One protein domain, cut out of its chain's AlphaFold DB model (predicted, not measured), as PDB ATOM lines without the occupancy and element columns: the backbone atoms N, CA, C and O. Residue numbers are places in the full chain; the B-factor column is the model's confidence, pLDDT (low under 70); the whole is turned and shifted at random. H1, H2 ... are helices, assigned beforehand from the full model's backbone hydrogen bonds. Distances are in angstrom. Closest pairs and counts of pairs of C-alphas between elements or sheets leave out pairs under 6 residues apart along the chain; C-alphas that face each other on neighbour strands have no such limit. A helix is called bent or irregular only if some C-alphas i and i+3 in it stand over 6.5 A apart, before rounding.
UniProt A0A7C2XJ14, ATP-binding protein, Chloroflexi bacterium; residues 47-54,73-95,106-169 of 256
ATOM      1  N   GLY A  47     -64.051 111.664 -11.938       82.12
ATOM      2  CA  GLY A  47     -63.087 111.951 -12.997       82.12
ATOM      3  C   GLY A  47     -62.477 110.694 -13.617       82.12
ATOM      4  O   GLY A  47     -62.375 110.620 -14.837       82.12
ATOM      5  N   VAL A  48     -62.148 109.673 -12.818       81.69
ATOM      6  CA  VAL A  48     -61.634 108.389 -13.334       81.69
ATOM      7  C   VAL A  48     -62.645 107.709 -14.262       81.69
ATOM      8  O   VAL A  48     -62.290 107.280 -15.359       81.69
ATOM      9  N   SER A  49     -63.918 107.654 -13.855       83.00
ATOM     10  CA  SER A  49     -64.980 107.046 -14.676       83.00
ATOM     11  C   SER A  49     -65.232 107.851 -15.955       83.00
ATOM     12  O   SER A  49     -65.460 107.285 -17.021       83.00
ATOM     13  N   PHE A  50     -65.136 109.179 -15.861       85.31
ATOM     14  CA  PHE A  50     -65.256 110.075 -17.004       85.31
ATOM     15  C   PHE A  50     -64.110 109.904 -18.015       85.31
ATOM     16  O   PHE A  50     -64.370 109.832 -19.212       85.31
ATOM     17  N   MET A  51     -62.861 109.780 -17.557       84.06
ATOM     18  CA  MET A  51     -61.715 109.524 -18.439       84.06
ATOM     19  C   MET A  51     -61.864 108.191 -19.179       84.06
ATOM     20  O   MET A  51     -61.702 108.154 -20.393       84.06
ATOM     21  N   SER A  52     -62.291 107.135 -18.480       80.31
ATOM     22  CA  SER A  52     -62.615 105.848 -19.112       80.31
ATOM     23  C   SER A  52     -63.684 105.992 -20.205       80.31
ATOM     24  O   SER A  52     -63.578 105.375 -21.263       80.31
ATOM     25  N   ALA A  53     -64.698 106.834 -19.982       84.88
ATOM     26  CA  ALA A  53     -65.732 107.095 -20.980       84.88
ATOM     27  C   ALA A  53     -65.195 107.843 -22.215       84.88
ATOM     28  O   ALA A  53     -65.651 107.575 -23.325       84.88
ATOM     29  N   LEU A  54     -64.212 108.739 -22.051       83.12
ATOM     30  CA  LEU A  54     -63.546 109.405 -23.180       83.12
ATOM     31  C   LEU A  54     -62.730 108.434 -24.042       83.12
ATOM     32  O   LEU A  54     -62.641 108.642 -25.250       83.12
ATOM     33  N   ALA A  73     -75.277 119.572  -6.829       84.38
ATOM     34  CA  ALA A  73     -74.166 120.524  -6.893       84.38
ATOM     35  C   ALA A  73     -72.812 119.855  -7.212       84.38
ATOM     36  O   ALA A  73     -72.002 120.432  -7.931       84.38
ATOM     37  N   LEU A  74     -72.570 118.637  -6.707       84.62
ATOM     38  CA  LEU A  74     -71.382 117.850  -7.057       84.62
ATOM     39  C   LEU A  74     -71.395 117.434  -8.537       84.62
ATOM     40  O   LEU A  74     -70.380 117.581  -9.213       84.62
ATOM     41  N   ILE A  75     -72.525 116.921  -9.031       86.69
ATOM     42  CA  ILE A  75     -72.680 116.513 -10.437       86.69
ATOM     43  C   ILE A  75     -72.502 117.727 -11.354       86.69
ATOM     44  O   ILE A  75     -71.709 117.664 -12.292       86.69
ATOM     45  N   ASP A  76     -73.160 118.843 -11.041       85.38
ATOM     46  CA  ASP A  76     -73.057 120.089 -11.795       85.38
ATOM     47  C   ASP A  76     -71.606 120.576 -11.859       85.38
ATOM     48  O   ASP A  76     -71.111 120.897 -12.936       85.38
ATOM     49  N   GLU A  77     -70.879 120.579 -10.737       86.69
ATOM     50  CA  GLU A  77     -69.471 120.989 -10.714       86.69
ATOM     51  C   GLU A  77     -68.590 120.065 -11.571       86.69
ATOM     52  O   GLU A  77     -67.750 120.554 -12.332       86.69
ATOM     53  N   VAL A  78     -68.786 118.743 -11.504       87.06
ATOM     54  CA  VAL A  78     -68.043 117.777 -12.333       87.06
ATOM     55  C   VAL A  78     -68.323 118.003 -13.818       87.06
ATOM     56  O   VAL A  78     -67.379 118.113 -14.605       87.06
ATOM     57  N   VAL A  79     -69.594 118.151 -14.199       87.38
ATOM     58  CA  VAL A  79     -70.001 118.429 -15.584       87.38
ATOM     59  C   VAL A  79     -69.406 119.751 -16.064       87.38
ATOM     60  O   VAL A  79     -68.818 119.809 -17.142       87.38
ATOM     61  N   GLN A  80     -69.474 120.813 -15.260       86.19
ATOM     62  CA  GLN A  80     -68.910 122.115 -15.618       86.19
ATOM     63  C   GLN A  80     -67.383 122.069 -15.766       86.19
ATOM     64  O   GLN A  80     -66.838 122.680 -16.691       86.19
ATOM     65  N   ARG A  81     -66.665 121.333 -14.905       86.94
ATOM     66  CA  ARG A  81     -65.215 121.109 -15.060       86.94
ATOM     67  C   ARG A  81     -64.905 120.359 -16.353       86.94
ATOM     68  O   ARG A  81     -64.028 120.791 -17.101       86.94
ATOM     69  N   ALA A  82     -65.656 119.303 -16.648       88.44
ATOM     70  CA  ALA A  82     -65.481 118.506 -17.854       88.44
ATOM     71  C   ALA A  82     -65.767 119.320 -19.132       88.44
ATOM     72  O   ALA A  82     -64.958 119.321 -20.057       88.44
ATOM     73  N   LEU A  83     -66.850 120.104 -19.168       87.31
ATOM     74  CA  LEU A  83     -67.199 120.965 -20.308       87.31
ATOM     75  C   LEU A  83     -66.152 122.058 -20.585       87.31
ATOM     76  O   LEU A  83     -65.957 122.441 -21.746       87.31
ATOM     77  N   ARG A  84     -65.477 122.552 -19.534       86.56
ATOM     78  CA  ARG A  84     -64.358 123.507 -19.637       86.56
ATOM     79  C   ARG A  84     -63.083 122.850 -20.159       86.56
ATOM     80  O   ARG A  84     -62.393 123.460 -20.973       86.56
ATOM     81  N   ALA A  85     -62.773 121.638 -19.702       87.94
ATOM     82  CA  ALA A  85     -61.582 120.900 -20.118       87.94
ATOM     83  C   ALA A  85     -61.712 120.323 -21.541       87.94
ATOM     84  O   ALA A  85     -60.741 120.305 -22.296       87.94
ATOM     85  N   HIS A  86     -62.919 119.913 -21.942       86.69
ATOM     86  CA  HIS A  86     -63.168 119.212 -23.199       86.69
ATOM     87  C   HIS A  86     -64.105 120.010 -24.108       86.69
ATOM     88  O   HIS A  86     -65.310 120.134 -23.876       86.69
ATOM     89  N   ARG A  87     -63.542 120.535 -25.202       81.06
ATOM     90  CA  ARG A  87     -64.247 121.386 -26.179       81.06
ATOM     91  C   ARG A  87     -65.346 120.672 -26.964       81.06
ATOM     92  O   ARG A  87     -66.286 121.335 -27.389       81.06
ATOM     93  N   ASN A  88     -65.225 119.359 -27.129       81.62
ATOM     94  CA  ASN A  88     -66.165 118.541 -27.899       81.62
ATOM     95  C   ASN A  88     -67.118 117.741 -27.000       81.62
ATOM     96  O   ASN A  88     -67.918 116.966 -27.507       81.62
ATOM     97  N   LEU A  89     -67.027 117.907 -25.674       88.19
ATOM     98  CA  LEU A  89     -67.911 117.213 -24.749       88.19
ATOM     99  C   LEU A  89     -69.312 117.819 -24.803       88.19
ATOM    100  O   LEU A  89     -69.467 119.042 -24.743       88.19
ATOM    101  N   ILE A  90     -70.315 116.959 -24.861       89.12
ATOM    102  CA  ILE A  90     -71.726 117.328 -24.805       89.12
ATOM    103  C   ILE A  90     -72.288 116.801 -23.490       89.12
ATOM    104  O   ILE A  90     -71.971 115.688 -23.078       89.12
ATOM    105  N   ALA A  91     -73.095 117.620 -22.824       89.31
ATOM    106  CA  ALA A  91     -73.816 117.239 -21.621       89.31
ATOM    107  C   ALA A  91     -75.301 117.542 -21.830       89.31
ATOM    108  O   ALA A  91     -75.648 118.668 -22.181       89.31
ATOM    109  N   ALA A  92     -76.144 116.538 -21.604       88.81
ATOM    110  CA  ALA A  92     -77.596 116.649 -21.614       88.81
ATOM    111  C   ALA A  92     -78.102 116.203 -20.231       88.81
ATOM    112  O   ALA A  92     -78.098 115.003 -19.948       88.81
ATOM    113  N   PRO A  93     -78.398 117.137 -19.310       84.81
ATOM    114  CA  PRO A  93     -78.938 116.797 -17.998       84.81
ATOM    115  C   PRO A  93     -80.437 116.478 -18.069       84.81
ATOM    116  O   PRO A  93     -81.167 117.109 -18.823       84.81
ATOM    117  N   GLY A  94     -80.888 115.545 -17.227       81.81
ATOM    118  CA  GLY A  94     -82.304 115.281 -16.956       81.81
ATOM    119  C   GLY A  94     -82.587 115.400 -15.458       81.81
ATOM    120  O   GLY A  94     -81.789 114.954 -14.625       81.81
ATOM    121  N   ARG A  95     -83.703 116.025 -15.095       77.12
ATOM    122  CA  ARG A  95     -84.097 116.337 -13.720       77.12
ATOM    123  C   ARG A  95     -85.094 115.303 -13.222       77.12
ATOM    124  O   ARG A  95     -86.129 115.050 -13.825       77.12
ATOM    125  N   TYR A 106     -89.978 108.501 -16.596       63.00
ATOM    126  CA  TYR A 106     -89.252 108.725 -17.835       63.00
ATOM    127  C   TYR A 106     -89.018 110.200 -18.180       63.00
ATOM    128  O   TYR A 106     -88.299 110.462 -19.141       63.00
ATOM    129  N   ILE A 107     -89.526 111.158 -17.394       67.94
ATOM    130  CA  ILE A 107     -89.306 112.594 -17.656       67.94
ATOM    131  C   ILE A 107     -87.824 112.966 -17.772       67.94
ATOM    132  O   ILE A 107     -87.487 113.624 -18.752       67.94
ATOM    133  N   PRO A 108     -86.906 112.490 -16.903       72.50
ATOM    134  CA  PRO A 108     -85.489 112.811 -17.064       72.50
ATOM    135  C   PRO A 108     -84.932 112.382 -18.427       72.50
ATOM    136  O   PRO A 108     -84.046 113.031 -18.968       72.50
ATOM    137  N   PHE A 109     -85.445 111.286 -18.995       75.00
ATOM    138  CA  PHE A 109     -85.018 110.801 -20.303       75.00
ATOM    139  C   PHE A 109     -85.659 111.596 -21.437       75.00
ATOM    140  O   PHE A 109     -84.978 111.881 -22.414       75.00
ATOM    141  N   LEU A 110     -86.928 111.989 -21.303       70.62
ATOM    142  CA  LEU A 110     -87.593 112.861 -22.274       70.62
ATOM    143  C   LEU A 110     -86.932 114.241 -22.337       70.62
ATOM    144  O   LEU A 110     -86.713 114.747 -23.429       70.62
ATOM    145  N   GLU A 111     -86.523 114.804 -21.199       74.25
ATOM    146  CA  GLU A 111     -85.747 116.049 -21.150       74.25
ATOM    147  C   GLU A 111     -84.394 115.899 -21.864       74.25
ATOM    148  O   GLU A 111     -84.021 116.739 -22.680       74.25
ATOM    149  N   ILE A 112     -83.672 114.800 -21.613       81.06
ATOM    150  CA  ILE A 112     -82.404 114.509 -22.299       81.06
ATOM    151  C   ILE A 112     -82.619 114.378 -23.807       81.06
ATOM    152  O   ILE A 112     -81.840 114.928 -24.583       81.06
ATOM    153  N   LEU A 113     -83.657 113.654 -24.223       77.25
ATOM    154  CA  LEU A 113     -83.979 113.468 -25.632       77.25
ATOM    155  C   LEU A 113     -84.344 114.800 -26.277       77.25
ATOM    156  O   LEU A 113     -83.733 115.123 -27.284       77.25
ATOM    157  N   GLY A 114     -85.205 115.605 -25.651       73.69
ATOM    158  CA  GLY A 114     -85.530 116.958 -26.100       73.69
ATOM    159  C   GLY A 114     -84.278 117.813 -26.306       73.69
ATOM    160  O   GLY A 114     -84.073 118.375 -27.380       73.69
ATOM    161  N   LEU A 115     -83.372 117.846 -25.324       79.75
ATOM    162  CA  LEU A 115     -82.104 118.572 -25.444       79.75
ATOM    163  C   LEU A 115     -81.255 118.089 -26.627       79.75
ATOM    164  O   LEU A 115     -80.656 118.896 -27.341       79.75
ATOM    165  N   LEU A 116     -81.178 116.772 -26.822       81.06
ATOM    166  CA  LEU A 116     -80.437 116.163 -27.922       81.06
ATOM    167  C   LEU A 116     -81.119 116.389 -29.273       81.06
ATOM    168  O   LEU A 116     -80.429 116.401 -30.284       81.06
ATOM    169  N   THR A 117     -82.432 116.594 -29.305       72.38
ATOM    170  CA  THR A 117     -83.221 116.778 -30.527       72.38
ATOM    171  C   THR A 117     -83.584 118.238 -30.807       72.38
ATOM    172  O   THR A 117     -84.269 118.506 -31.791       72.38
ATOM    173  N   GLY A 118     -83.061 119.190 -30.026       67.69
ATOM    174  CA  GLY A 118     -83.089 120.627 -30.333       67.69
ATOM    175  C   GLY A 118     -84.017 121.478 -29.470       67.69
ATOM    176  O   GLY A 118     -84.087 122.692 -29.673       67.69
ATOM    177  N   ASP A 119     -84.679 120.886 -28.484       68.69
ATOM    178  CA  ASP A 119     -85.436 121.613 -27.480       68.69
ATOM    179  C   ASP A 119     -84.509 122.267 -26.442       68.69
ATOM    180  O   ASP A 119     -84.157 121.682 -25.422       68.69
ATOM    181  N   LEU A 120     -84.074 123.495 -26.724       65.12
ATOM    182  CA  LEU A 120     -83.090 124.205 -25.899       65.12
ATOM    183  C   LEU A 120     -83.624 125.504 -25.289       65.12
ATOM    184  O   LEU A 120     -82.945 126.113 -24.463       65.12
ATOM    185  N   GLU A 121     -84.803 125.970 -25.698       56.97
ATOM    186  CA  GLU A 121     -85.273 127.330 -25.408       56.97
ATOM    187  C   GLU A 121     -85.513 127.565 -23.912       56.97
ATOM    188  O   GLU A 121     -85.025 128.552 -23.351       56.97
ATOM    189  N   ALA A 122     -86.182 126.625 -23.242       61.25
ATOM    190  CA  ALA A 122     -86.447 126.704 -21.807       61.25
ATOM    191  C   ALA A 122     -85.152 126.680 -20.970       61.25
ATOM    192  O   ALA A 122     -85.013 127.411 -19.989       61.25
ATOM    193  N   GLU A 123     -84.170 125.881 -21.386       65.75
ATOM    194  CA  GLU A 123     -82.913 125.668 -20.661       65.75
ATOM    195  C   GLU A 123     -81.870 126.775 -20.921       65.75
ATOM    196  O   GLU A 123     -81.067 127.108 -20.044       65.75
ATOM    197  N   ILE A 124     -81.911 127.414 -22.095       62.59
ATOM    198  CA  ILE A 124     -81.168 128.655 -22.365       62.59
ATOM    199  C   ILE A 124     -81.774 129.808 -21.556       62.59
ATOM    200  O   ILE A 124     -81.039 130.562 -20.915       62.59
ATOM    201  N   SER A 125     -83.105 129.927 -21.548       61.97
ATOM    202  CA  SER A 125     -83.819 131.013 -20.861       61.97
ATOM    203  C   SER A 125     -83.665 130.951 -19.340       61.97
ATOM    204  O   SER A 125     -83.550 131.984 -18.685       61.97
ATOM    205  N   SER A 126     -83.590 129.745 -18.768       66.00
ATOM    206  CA  SER A 126     -83.332 129.543 -17.338       66.00
ATOM    207  C   SER A 126     -81.871 129.792 -16.932       66.00
ATOM    208  O   SER A 126     -81.551 129.809 -15.742       66.00
ATOM    209  N   GLY A 127     -80.967 129.983 -17.902       66.94
ATOM    210  CA  GLY A 127     -79.528 130.132 -17.677       66.94
ATOM    211  C   GLY A 127     -78.822 128.837 -17.262       66.94
ATOM    212  O   GLY A 127     -77.645 128.873 -16.895       66.94
ATOM    213  N   ALA A 128     -79.518 127.701 -17.312       68.62
ATOM    214  CA  ALA A 128     -78.961 126.390 -17.005       68.62
ATOM    215  C   ALA A 128     -78.015 125.893 -18.111       68.62
ATOM    216  O   ALA A 128     -77.007 125.244 -17.818       68.62
ATOM    217  N   LEU A 129     -78.274 126.266 -19.370       76.56
ATOM    218  CA  LEU A 129     -77.370 126.022 -20.489       76.56
ATOM    219  C   LEU A 129     -76.613 127.283 -20.895       76.56
ATOM    220  O   LEU A 129     -77.180 128.318 -21.237       76.56
ATOM    221  N   SER A 130     -75.287 127.169 -20.946       80.00
ATOM    222  CA  SER A 130     -74.464 128.194 -21.579       80.00
ATOM    223  C   SER A 130     -74.663 128.185 -23.098       80.00
ATOM    224  O   SER A 130     -74.856 127.128 -23.702       80.00
ATOM    225  N   ASN A 131     -74.491 129.342 -23.746       75.88
ATOM    226  CA  ASN A 131     -74.515 129.456 -25.213       75.88
ATOM    227  C   ASN A 131     -73.577 128.457 -25.910       75.88
ATOM    228  O   ASN A 131     -73.861 127.981 -27.007       75.88
ATOM    229  N   GLN A 132     -72.444 128.130 -25.282       79.75
ATOM    230  CA  GLN A 132     -71.523 127.133 -25.815       79.75
ATOM    231  C   GLN A 132     -72.123 125.724 -25.763       79.75
ATOM    232  O   GLN A 132     -72.003 124.991 -26.738       79.75
ATOM    233  N   SER A 133     -72.772 125.356 -24.659       81.44
ATOM    234  CA  SER A 133     -73.409 124.041 -24.498       81.44
ATOM    235  C   SER A 133     -74.581 123.881 -25.465       81.44
ATOM    236  O   SER A 133     -74.660 122.869 -26.154       81.44
ATOM    237  N   ALA A 134     -75.402 124.925 -25.615       80.06
ATOM    238  CA  ALA A 134     -76.493 124.958 -26.586       80.06
ATOM    239  C   ALA A 134     -75.997 124.740 -28.025       80.06
ATOM    240  O   ALA A 134     -76.530 123.907 -28.748       80.06
ATOM    241  N   ARG A 135     -74.916 125.419 -28.433       80.81
ATOM    242  CA  ARG A 135     -74.322 125.216 -29.768       80.81
ATOM    243  C   ARG A 135     -73.786 123.802 -29.973       80.81
ATOM    244  O   ARG A 135     -73.886 123.275 -31.075       80.81
ATOM    245  N   ARG A 136     -73.198 123.192 -28.938       83.31
ATOM    246  CA  ARG A 136     -72.716 121.804 -29.012       83.31
ATOM    247  C   ARG A 136     -73.880 120.821 -29.177       83.31
ATOM    248  O   ARG A 136     -73.770 119.916 -29.993       83.31
ATOM    249  N   LEU A 137     -74.986 121.033 -28.458       83.25
ATOM    250  CA  LEU A 137     -76.214 120.243 -28.601       83.25
ATOM    251  C   LEU A 137     -76.833 120.410 -29.998       83.25
ATOM    252  O   LEU A 137     -77.067 119.412 -30.669       83.25
ATOM    253  N   GLN A 138     -76.962 121.644 -30.499       77.56
ATOM    254  CA  GLN A 138     -77.435 121.911 -31.870       77.56
ATOM    255  C   GLN A 138     -76.576 121.223 -32.939       77.56
ATOM    256  O   GLN A 138     -77.096 120.728 -33.931       77.56
ATOM    257  N   ALA A 139     -75.255 121.173 -32.750       80.25
ATOM    258  CA  ALA A 139     -74.365 120.506 -33.698       80.25
ATOM    259  C   ALA A 139     -74.522 118.973 -33.698       80.25
ATOM    260  O   ALA A 139     -74.277 118.346 -34.727       80.25
ATOM    261  N   LEU A 140     -74.908 118.373 -32.565       81.44
ATOM    262  CA  LEU A 140     -75.150 116.931 -32.439       81.44
ATOM    263  C   LEU A 140     -76.547 116.526 -32.907       81.44
ATOM    264  O   LEU A 140     -76.722 115.395 -33.354       81.44
ATOM    265  N   GLN A 141     -77.512 117.442 -32.820       73.38
ATOM    266  CA  GLN A 141     -78.930 117.180 -33.046       73.38
ATOM    267  C   GLN A 141     -79.232 116.293 -34.258       73.38
ATOM    268  O   GLN A 141     -79.951 115.310 -34.091       73.38
ATOM    269  N   PRO A 142     -78.650 116.524 -35.446       69.50
ATOM    270  CA  PRO A 142     -78.944 115.660 -36.580       69.50
ATOM    271  C   PRO A 142     -78.537 114.201 -36.389       69.50
ATOM    272  O   PRO A 142     -79.280 113.296 -36.755       69.50
ATOM    273  N   ALA A 143     -77.364 113.970 -35.798       71.25
ATOM    274  CA  ALA A 143     -76.881 112.623 -35.524       71.25
ATOM    275  C   ALA A 143     -77.705 111.956 -34.415       71.25
ATOM    276  O   ALA A 143     -77.935 110.753 -34.468       71.25
ATOM    277  N   ALA A 144     -78.178 112.730 -33.431       74.88
ATOM    278  CA  ALA A 144     -79.067 112.222 -32.390       74.88
ATOM    279  C   ALA A 144     -80.431 111.801 -32.957       74.88
ATOM    280  O   ALA A 144     -80.893 110.705 -32.659       74.88
ATOM    281  N   ILE A 145     -81.039 112.628 -33.816       66.00
ATOM    282  CA  ILE A 145     -82.295 112.300 -34.506       66.00
ATOM    283  C   ILE A 145     -82.112 111.045 -35.362       66.00
ATOM    284  O   ILE A 145     -82.886 110.102 -35.233       66.00
ATOM    285  N   GLN A 146     -81.055 110.991 -36.175       60.91
ATOM    286  CA  GLN A 146     -80.764 109.827 -37.011       60.91
ATOM    287  C   GLN A 146     -80.584 108.550 -36.175       60.91
ATOM    288  O   GLN A 146     -81.184 107.526 -36.482       60.91
ATOM    289  N   ALA A 147     -79.824 108.613 -35.078       68.25
ATOM    290  CA  ALA A 147     -79.627 107.465 -34.199       68.25
ATOM    291  C   ALA A 147     -80.931 107.002 -33.528       68.25
ATOM    292  O   ALA A 147     -81.142 105.802 -33.368       68.25
ATOM    293  N   LEU A 148     -81.821 107.927 -33.152       68.88
ATOM    294  CA  LEU A 148     -83.133 107.585 -32.590       68.88
ATOM    295  C   LEU A 148     -84.033 106.893 -33.614       68.88
ATOM    296  O   LEU A 148     -84.746 105.961 -33.251       68.88
ATOM    297  N   VAL A 149     -83.962 107.313 -34.878       65.38
ATOM    298  CA  VAL A 149     -84.680 106.684 -35.992       65.38
ATOM    299  C   VAL A 149     -84.140 105.279 -36.283       65.38
ATOM    300  O   VAL A 149     -84.921 104.355 -36.487       65.38
ATOM    301  N   GLU A 150     -82.817 105.102 -36.283       60.44
ATOM    302  CA  GLU A 150     -82.161 103.831 -36.630       60.44
ATOM    303  C   GLU A 150     -82.221 102.779 -35.511       60.44
ATOM    304  O   GLU A 150     -82.355 101.587 -35.783       60.44
ATOM    305  N   VAL A 151     -82.081 103.202 -34.251       59.28
ATOM    306  CA  VAL A 151     -81.940 102.304 -33.089       59.28
ATOM    307  C   VAL A 151     -83.244 102.175 -32.297       59.28
ATOM    308  O   VAL A 151     -83.381 101.241 -31.506       59.28
ATOM    309  N   GLY A 152     -84.197 103.094 -32.487       56.94
ATOM    310  CA  GLY A 152     -85.462 103.159 -31.758       56.94
ATOM    311  C   GLY A 152     -86.197 101.812 -31.740       56.94
ATOM    312  O   GLY A 152     -86.729 101.401 -32.766       56.94
ATOM    313  N   PRO A 153     -86.257 101.109 -30.593       46.94
ATOM    314  CA  PRO A 153     -86.749  99.733 -30.549       46.94
ATOM    315  C   PRO A 153     -88.283  99.641 -30.513       46.94
ATOM    316  O   PRO A 153     -88.816  98.539 -30.399       46.94
ATOM    317  N   ASP A 154     -88.990 100.775 -30.549       51.34
ATOM    318  CA  ASP A 154     -90.447 100.846 -30.445       51.34
ATOM    319  C   ASP A 154     -90.958 102.172 -31.054       51.34
ATOM    320  O   ASP A 154     -90.600 103.237 -30.527       51.34
ATOM    321  N   PRO A 155     -91.763 102.139 -32.138       48.16
ATOM    322  CA  PRO A 155     -92.298 103.329 -32.803       48.16
ATOM    323  C   PRO A 155     -92.966 104.295 -31.822       48.16
ATOM    324  O   PRO A 155     -92.637 105.472 -31.821       48.16
ATOM    325  N   VAL A 156     -93.726 103.782 -30.846       48.62
ATOM    326  CA  VAL A 156     -94.528 104.578 -29.893       48.62
ATOM    327  C   VAL A 156     -93.707 105.566 -29.052       48.62
ATOM    328  O   VAL A 156     -94.195 106.618 -28.638       48.62
ATOM    329  N   ARG A 157     -92.436 105.256 -28.772       52.47
ATOM    330  CA  ARG A 157     -91.553 106.159 -28.010       52.47
ATOM    331  C   ARG A 157     -90.786 107.130 -28.895       52.47
ATOM    332  O   ARG A 157     -90.423 108.200 -28.416       52.47
ATOM    333  N   VAL A 158     -90.524 106.762 -30.146       51.09
ATOM    334  CA  VAL A 158     -89.894 107.652 -31.125       51.09
ATOM    335  C   VAL A 158     -90.925 108.643 -31.663       51.09
ATOM    336  O   VAL A 158     -90.604 109.818 -31.757       51.09
ATOM    337  N   GLU A 159     -92.166 108.203 -31.878       52.75
ATOM    338  CA  GLU A 159     -93.353 109.023 -32.152       52.75
ATOM    339  C   GLU A 159     -93.494 110.114 -31.094       52.75
ATOM    340  O   GLU A 159     -93.414 111.282 -31.433       52.75
ATOM    341  N   ALA A 160     -93.524 109.772 -29.798       54.19
ATOM    342  CA  ALA A 160     -93.600 110.766 -28.722       54.19
ATOM    343  C   ALA A 160     -92.445 111.790 -28.736       54.19
ATOM    344  O   ALA A 160     -92.640 112.962 -28.425       54.19
ATOM    345  N   VAL A 161     -91.233 111.364 -29.101       54.44
ATOM    346  CA  VAL A 161     -90.072 112.261 -29.202       54.44
ATOM    347  C   VAL A 161     -90.173 113.142 -30.446       54.44
ATOM    348  O   VAL A 161     -89.904 114.335 -30.362       54.44
ATOM    349  N   ILE A 162     -90.582 112.587 -31.586       57.22
ATOM    350  CA  ILE A 162     -90.787 113.315 -32.841       57.22
ATOM    351  C   ILE A 162     -91.941 114.310 -32.695       57.22
ATOM    352  O   ILE A 162     -91.784 115.469 -33.065       57.22
ATOM    353  N   ALA A 163     -93.046 113.892 -32.092       58.75
ATOM    354  CA  ALA A 163     -94.188 114.698 -31.691       58.75
ATOM    355  C   ALA A 163     -93.758 115.896 -30.842       58.75
ATOM    356  O   ALA A 163     -94.049 117.043 -31.179       58.75
ATOM    357  N   GLU A 164     -92.968 115.651 -29.797       54.97
ATOM    358  CA  GLU A 164     -92.427 116.711 -28.947       54.97
ATOM    359  C   GLU A 164     -91.499 117.658 -29.733       54.97
ATOM    360  O   GLU A 164     -91.573 118.879 -29.583       54.97
ATOM    361  N   CYS A 165     -90.666 117.126 -30.634       55.66
ATOM    362  CA  CYS A 165     -89.798 117.933 -31.496       55.66
ATOM    363  C   CYS A 165     -90.601 118.805 -32.467       55.66
ATOM    364  O   CYS A 165     -90.343 120.004 -32.583       55.66
ATOM    365  N   MET A 166     -91.592 118.228 -33.148       58.25
ATOM    366  CA  MET A 166     -92.475 118.935 -34.075       58.25
ATOM    367  C   MET A 166     -93.332 119.970 -33.345       58.25
ATOM    368  O   MET A 166     -93.507 121.087 -33.842       58.25
ATOM    369  N   GLY A 167     -93.798 119.648 -32.135       58.62
ATOM    370  CA  GLY A 167     -94.529 120.532 -31.229       58.62
ATOM    371  C   GLY A 167     -93.755 121.790 -30.825       58.62
ATOM    372  O   GLY A 167     -94.370 122.804 -30.489       58.62
ATOM    373  N   ARG A 168     -92.423 121.769 -30.944       56.84
ATOM    374  CA  ARG A 168     -91.532 122.898 -30.637       56.84
ATOM    375  C   ARG A 168     -90.979 123.610 -31.874       56.84
ATOM    376  O   ARG A 168     -90.348 124.656 -31.741       56.84
ATOM    377  N   LEU A 169     -91.244 123.099 -33.080       61.19
ATOM    378  CA  LEU A 169     -90.960 123.838 -34.310       61.19
ATOM    379  C   LEU A 169     -91.889 125.059 -34.433       61.19
ATOM    380  O   LEU A 169     -93.072 124.955 -34.081       61.19
TER     381      LEU A 169
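AT A GLANCE: This is residues 47 to 54, 73 to 95 and 106 to 169 of the 256 residues of the protein "ATP-binding protein" of Chloroflexi bacterium (UniProt A0A7C2XJ14). H3 sits in the middle, its last residues at the bend of H5; H6 folds back past the second arm of H5. H1 and H2 stand loosely paired at one side. The printed part has 95 residues, six named helices, H1 to H6, and no named strand: all helix, compact, radius of gyration of the C-alphas 14.0 A, spans 36 by 31 by 24 A.

IN THESE COORDINATES: Find C-alpha 47 at (-63.087, 111.951, -12.997); H1 runs to 54. Next come H2, residues 73 to 85, 18.3 A; H3, 107 to 117; H4, 121 to 125. H5, 131 to 151, one helix by its hydrogen bonds, is bent, C-alphas 139 and 142 being 7.3 A apart: arms H5a to 139, H5b from 142. H6, 155 to 168, 19.7 A, ends at (-91.532, 122.898, -30.637).

HOW THE PARTS SIT: H3 touches H5a and H5b only at their ends, closest C-alphas Leu 116 and Leu 137, 5.9 A, and Thr 117 and Ile 145, 6.1 A. Residues 161 to 165 of H6 touch H3. In each helix or arm, every O i to N i+4 pair is within hydrogen-bond range.

THE WHOLE: Cuts leave 22.4 A between C-alphas 54 and 73, 10.1 A between 95 and 106. Residues 145 to 169, among others, have pLDDT under 70.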